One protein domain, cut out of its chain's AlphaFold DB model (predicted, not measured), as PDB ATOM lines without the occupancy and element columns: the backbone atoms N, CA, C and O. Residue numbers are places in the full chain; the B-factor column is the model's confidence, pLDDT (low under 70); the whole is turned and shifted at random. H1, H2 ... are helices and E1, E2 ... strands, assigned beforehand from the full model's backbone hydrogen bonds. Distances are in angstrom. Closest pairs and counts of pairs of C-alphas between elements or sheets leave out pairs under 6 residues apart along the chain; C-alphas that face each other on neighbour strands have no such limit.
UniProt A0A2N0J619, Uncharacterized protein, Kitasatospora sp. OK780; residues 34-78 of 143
ATOM      1  N   LEU A  34     188.089 178.840 239.544       89.81
ATOM      2  CA  LEU A  34     187.710 178.870 240.964       89.81
ATOM      3  C   LEU A  34     186.202 179.037 241.166       89.81
ATOM      4  O   LEU A  34     185.622 178.364 242.009       89.81
ATOM      5  N   CYS A  35     185.548 179.904 240.388       89.31
ATOM      6  CA  CYS A  35     184.101 180.091 240.495       89.31
ATOM      7  C   CYS A  35     183.332 178.813 240.153       89.31
ATOM      8  O   CYS A  35     182.306 178.539 240.772       89.31
ATOM      9  N   LYS A  36     183.819 178.053 239.166       87.00
ATOM     10  CA  LYS A  36     183.247 176.759 238.798       87.00
ATOM     11  C   LYS A  36     183.458 175.732 239.908       87.00
ATOM     12  O   LYS A  36     182.497 175.075 240.282       87.00
ATOM     13  N   GLU A  37     184.682 175.610 240.416       89.56
ATOM     14  CA  GLU A  37     185.042 174.601 241.420       89.56
ATOM     15  C   GLU A  37     184.348 174.840 242.768       89.56
ATOM     16  O   GLU A  37     183.927 173.901 243.431       89.56
ATOM     17  N   LEU A  38     184.189 176.107 243.155       89.44
ATOM     18  CA  LEU A  38     183.488 176.504 244.378       89.44
ATOM     19  C   LEU A  38     181.966 176.619 244.188       89.44
ATOM     20  O   LEU A  38     181.273 177.007 245.122       89.44
ATOM     21  N   GLU A  39     181.448 176.356 242.983       86.94
ATOM     22  CA  GLU A  39     180.024 176.472 242.626       86.94
ATOM     23  C   GLU A  39     179.388 177.849 242.930       86.94
ATOM     24  O   GLU A  39     178.182 177.980 243.124       86.94
ATOM     25  N   ILE A  40     180.182 178.924 242.908       87.06
ATOM     26  CA  ILE A  40     179.740 180.294 243.244       87.06
ATOM     27  C   ILE A  40     179.342 181.136 242.023       87.06
ATOM     28  O   ILE A  40     179.271 182.368 242.097       87.06
ATOM     29  N   ILE A  41     179.088 180.503 240.877       79.06
ATOM     30  CA  ILE A  41     178.664 181.204 239.660       79.06
ATOM     31  C   ILE A  41     177.251 181.758 239.862       79.06
ATOM     32  O   ILE A  41     176.282 181.011 240.002       79.06
ATOM     33  N   ARG A  42     177.109 183.086 239.821       69.38
ATOM     34  CA  ARG A  42     175.800 183.737 239.940       69.38
ATOM     35  C   ARG A  42     175.164 183.921 238.573       69.38
ATOM     36  O   ARG A  42     175.758 184.511 237.675       69.38
ATOM     37  N   SER A  43     173.920 183.478 238.456       63.66
ATOM     38  CA  SER A  43     173.038 183.830 237.346       63.66
ATOM     39  C   SER A  43     172.129 184.967 237.796       63.66
ATOM     40  O   SER A  43     171.394 184.808 238.769       63.66
ATOM     41  N   SER A  44     172.174 186.113 237.119       56.53
ATOM     42  CA  SER A  44     171.265 187.233 237.392       56.53
ATOM     43  C   SER A  44     170.541 187.680 236.117       56.53
ATOM     44  O   SER A  44     171.105 187.564 235.024       56.53
ATOM     45  N   PRO A  45     169.283 188.154 236.208       54.16
ATOM     46  CA  PRO A  45     168.578 188.675 235.046       54.16
ATOM     47  C   PRO A  45     169.213 189.998 234.609       54.16
ATOM     48  O   PRO A  45     169.254 190.969 235.362       54.16
ATOM     49  N   GLY A  46     169.726 190.024 233.383       64.56
ATOM     50  CA  GLY A  46     170.323 191.196 232.759       64.56
ATOM     51  C   GLY A  46     169.292 192.169 232.180       64.56
ATOM     52  O   GLY A  46     168.102 191.850 232.090       64.56
ATOM     53  N   PRO A  47     169.741 193.350 231.715       60.59
ATOM     54  CA  PRO A  47     168.881 194.479 231.334       60.59
ATOM     55  C   PRO A  47     167.962 194.265 230.113       60.59
ATOM     56  O   PRO A  47     167.269 195.196 229.716       60.59
ATOM     57  N   GLN A  48     167.887 193.064 229.533       76.38
ATOM     58  CA  GLN A  48     166.893 192.692 228.510       76.38
ATOM     59  C   GLN A  48     166.258 191.304 228.746       76.38
ATOM     60  O   GLN A  48     165.766 190.682 227.809       76.38
ATOM     61  N   GLY A  49     166.306 190.769 229.972       65.38
ATOM     62  CA  GLY A  49     165.835 189.405 230.259       65.38
ATOM     63  C   GLY A  49     166.805 188.294 229.829       65.38
ATOM     64  O   GLY A  49     166.464 187.118 229.905       65.38
ATOM     65  N   LEU A  50     168.023 188.652 229.408       65.44
ATOM     66  CA  LEU A  50     169.125 187.716 229.185       65.44
ATOM     67  C   LEU A  50     169.789 187.370 230.522       65.44
ATOM     68  O   LEU A  50     170.131 188.275 231.282       65.44
ATOM     69  N   THR A  51     170.010 186.088 230.808       64.69
ATOM     70  CA  THR A  51     170.761 185.662 231.999       64.69
ATOM     71  C   THR A  51     172.224 186.073 231.863       64.69
ATOM     72  O   THR A  51     172.926 185.597 230.972       64.69
ATOM     73  N   VAL A  52     172.696 186.945 232.753       68.75
ATOM     74  CA  VAL A  52     174.107 187.324 232.852       68.75
ATOM     75  C   VAL A  52     174.754 186.451 233.917       68.75
ATOM     76  O   VAL A  52     174.337 186.453 235.079       68.75
ATOM     77  N   LEU A  53     175.778 185.704 233.507       64.75
ATOM     78  CA  LEU A  53     176.667 185.010 234.430       64.75
ATOM     79  C   LEU A  53     177.659 186.028 234.986       64.75
ATOM     80  O   LEU A  53     178.474 186.585 234.247       64.75
ATOM     81  N   SER A  54     177.574 186.295 236.282       72.06
ATOM     82  CA  SER A  54     178.524 187.157 236.976       72.06
ATOM     83  C   SER A  54     179.624 186.298 237.589       72.06
ATOM     84  O   SER A  54     179.348 185.373 238.354       72.06
ATOM     85  N   ILE A  55     180.875 186.612 237.243       75.00
ATOM     86  CA  ILE A  55     182.056 186.030 237.889       75.00
ATOM     87  C   ILE A  55     182.163 186.641 239.288       75.00
ATOM     88  O   ILE A  55     182.030 187.858 239.437       75.00
ATOM     89  N   ALA A  56     182.389 185.802 240.296       83.00
ATOM     90  CA  ALA A  56     182.580 186.257 241.664       83.00
ATOM     91  C   ALA A  56     183.840 187.130 241.783       83.00
ATOM     92  O   ALA A  56     184.848 186.918 241.102       83.00
ATOM     93  N   SER A  57     183.780 188.130 242.656       86.00
ATOM     94  CA  SER A  57     184.944 188.930 243.033       86.00
ATOM     95  C   SER A  57     185.966 188.097 243.816       86.00
ATOM     96  O   SER A  57     185.627 187.069 244.403       86.00
ATOM     97  N   ASP A  58     187.216 188.565 243.899       87.81
ATOM     98  CA  ASP A  58     188.256 187.891 244.698       87.81
ATOM     99  C   ASP A  58     187.838 187.729 246.161       87.81
ATOM    100  O   ASP A  58     188.101 186.701 246.777       87.81
ATOM    101  N   GLN A  59     187.143 188.725 246.714       86.50
ATOM    102  CA  GLN A  59     186.666 188.684 248.091       86.50
ATOM    103  C   GLN A  59     185.608 187.593 248.295       86.50
ATOM    104  O   GLN A  59     185.610 186.923 249.323       86.50
ATOM    105  N   GLU A  60     184.734 187.382 247.311       86.56
ATOM    106  CA  GLU A  60     183.729 186.316 247.343       86.56
ATOM    107  C   GLU A  60     184.364 184.934 247.168       86.56
ATOM    108  O   GLU A  60     183.988 184.006 247.879       86.56
ATOM    109  N   ILE A  61     185.366 184.808 246.290       90.12
ATOM    110  CA  ILE A  61     186.162 183.582 246.143       90.12
ATOM    111  C   ILE A  61     186.849 183.240 247.472       90.12
ATOM    112  O   ILE A  61     186.741 182.115 247.956       90.12
ATOM    113  N   VAL A  62     187.518 184.212 248.103       92.31
ATOM    114  CA  VAL A  62     188.186 184.014 249.399       92.31
ATOM    115  C   VAL A  62     187.179 183.644 250.488       92.31
ATOM    116  O   VAL A  62     187.435 182.719 251.256       92.31
ATOM    117  N   ALA A  63     186.026 184.314 250.548       90.75
ATOM    118  CA  ALA A  63     184.981 184.001 251.519       90.75
ATOM    119  C   ALA A  63     184.453 182.566 251.357       90.75
ATOM    120  O   ALA A  63     184.311 181.858 252.352       90.75
ATOM    121  N   ALA A  64     184.236 182.114 250.119       89.56
ATOM    122  CA  ALA A  64     183.813 180.746 249.831       89.56
ATOM    123  C   ALA A  64     184.867 179.712 250.260       89.56
ATOM    124  O   ALA A  64     184.525 178.702 250.870       89.56
ATOM    125  N   VAL A  65     186.157 179.983 250.033       91.88
ATOM    126  CA  VAL A  65     187.247 179.115 250.517       91.88
ATOM    127  C   VAL A  65     187.291 179.065 252.047       91.88
ATOM    128  O   VAL A  65     187.474 177.992 252.621       91.88
ATOM    129  N   VAL A  66     187.113 180.204 252.726       91.19
ATOM    130  CA  VAL A  66     187.056 180.260 254.197       91.19
ATOM    131  C   VAL A  66     185.879 179.444 254.725       91.19
ATOM    132  O   VAL A  66     186.053 178.676 255.670       91.19
ATOM    133  N   GLN A  67     184.708 179.567 254.098       89.62
ATOM    134  CA  GLN A  67     183.526 178.789 254.454       89.62
ATOM    135  C   GLN A  67     183.764 177.289 254.249       89.62
ATOM    136  O   GLN A  67     183.571 176.520 255.185       89.62
ATOM    137  N   LEU A  68     184.256 176.877 253.077       89.94
ATOM    138  CA  LEU A  68     184.552 175.474 252.786       89.94
ATOM    139  C   LEU A  68     185.551 174.896 253.792       89.94
ATOM    140  O   LEU A  68     185.387 173.779 254.275       89.94
ATOM    141  N   ARG A  69     186.580 175.668 254.155       87.19
ATOM    142  CA  ARG A  69     187.544 175.251 255.172       87.19
ATOM    143  C   ARG A  69     186.891 175.093 256.541       87.19
ATOM    144  O   ARG A  69     187.167 174.104 257.206       87.19
ATOM    145  N   ALA A  70     186.008 176.009 256.935       81.38
ATOM    146  CA  ALA A  70     185.259 175.895 258.181       81.38
ATOM    147  C   ALA A  70     184.320 174.676 258.187       81.38
ATOM    148  O   ALA A  70     184.220 174.003 259.207       81.38
ATOM    149  N   GLU A  71     183.677 174.354 257.063       84.50
ATOM    150  CA  GLU A  71     182.833 173.162 256.914       84.50
ATOM    151  C   GLU A  71     183.657 171.875 256.988       84.50
ATOM    152  O   GLU A  71     183.324 170.964 257.744       84.50
ATOM    153  N   VAL A  72     184.784 171.814 256.274       84.25
ATOM    154  CA  VAL A  72     185.733 170.697 256.355       84.25
ATOM    155  C   VAL A  72     186.269 170.547 257.776       84.25
ATOM    156  O   VAL A  72     186.359 169.430 258.283       84.25
ATOM    157  N   ASP A  73     186.605 171.650 258.439       77.38
ATOM    158  CA  ASP A  73     187.059 171.631 259.823       77.38
ATOM    159  C   ASP A  73     185.933 171.183 260.756       77.38
ATOM    160  O   ASP A  73     186.187 170.363 261.625       77.38
ATOM    161  N   ALA A  74     184.685 171.606 260.547       71.94
ATOM    162  CA  ALA A  74     183.532 171.146 261.319       71.94
ATOM    163  C   ALA A  74     183.244 169.648 261.121       71.94
ATOM    164  O   ALA A  74     182.891 168.969 262.081       71.94
ATOM    165  N   LEU A  75     183.443 169.114 259.913       72.62
ATOM    166  CA  LEU A  75     183.342 167.678 259.628       72.62
ATOM    167  C   LEU A  75     184.503 166.885 260.243       72.62
ATOM    168  O   LEU A  75     184.319 165.754 260.692       72.62
ATOM    169  N   LYS A  76     185.700 167.478 260.293       67.75
ATOM    170  CA  LYS A  76     186.873 166.908 260.975       67.75
ATOM    171  C   LYS A  76     186.776 167.027 262.490       67.75
ATOM    172  O   LYS A  76     187.402 166.241 263.203       67.75
ATOM    173  N   GLN A  77     186.056 168.026 262.993       52.31
ATOM    174  CA  GLN A  77     185.832 168.191 264.412       52.31
ATOM    175  C   GLN A  77     184.733 167.225 264.852       52.31
ATOM    176  O   GLN A  77     183.650 167.176 264.269       52.31
ATOM    177  N   PRO A  78     184.975 166.449 265.911       51.19
ATOM    178  CA  PRO A  78     183.942 165.653 266.525       51.19
ATOM    179  C   PRO A  78     182.820 166.569 267.062       51.19
ATOM    180  O   PRO A  78     182.889 167.020 268.201       51.19
TER     181      PRO A  78
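AT A GLANCE: This is residues 34 to 78 of the 143 residues of an uncharacterized protein of Kitasatospora sp. OK780 (UniProt A0A2N0J619). A long rod with a small two-stranded hairpin, E1 and E2, toward one end and one long helix, H2, making the other; the short helix H1 sits beside the first part of H2. Residues 69 to 78, of which 69 to 76 belong to H2, stick out free. The printed part has 45 residues, with two named helices and two named strands in the order H1, E1, E2, H2, and the class is mixed, helices and strands. The sheet, of order E1 - E2, is antiparallel. The whole is only just extended, close to loose, with a radius of gyration of the C-alphas of 14.2 A, and spans 49 by 18 by 13 A.

HOW THE PARTS SIT: E1, residues 42 to 45, and E2, residues 51 to 54, are antiparallel neighbours and form a hairpin, with 142 degrees between their directions. The C-alphas of Ser 43 and Leu 53 face each other at 4.8 A. N 52 and O 44 are within hydrogen-bond range at 2.8 A, and N 44 and O 52 at 3.0 A. H1, residues 34 to 37, and H2, residues 58 to 76, are close but not clearly touching; their closest C-alphas, those of Cys 35 and Ile 61, are 7.0 A apart. H1 and E2 are apart, and so are E1 and H2. Every O i to N i+4 pair of H2 is within hydrogen-bond range; H1 is too short for such a pair.

IN THESE COORDINATES: E1 measures 10.0 A from first to last C-alpha, E2 9.3 A, H1 5.1 A and H2 26.6 A. C-alpha 42 begins E1 at (175.800, 183.737, 239.940). H1 begins at C-alpha 34, (187.710, 178.870, 240.964), and H2 ends at C-alpha 76, (186.873, 166.908, 260.975).

THE WHOLE: The two C-alphas farthest apart, those of Gln 48 and Pro 78, are 49.7 A apart. The printed part has no cut, and the links H1 to E1, E1 to E2 and E2 to H2 are tight. The mean pLDDT of the printed part is 77.9, with residues 42 to 47, 49 to 53 and 76 to 78 under 70.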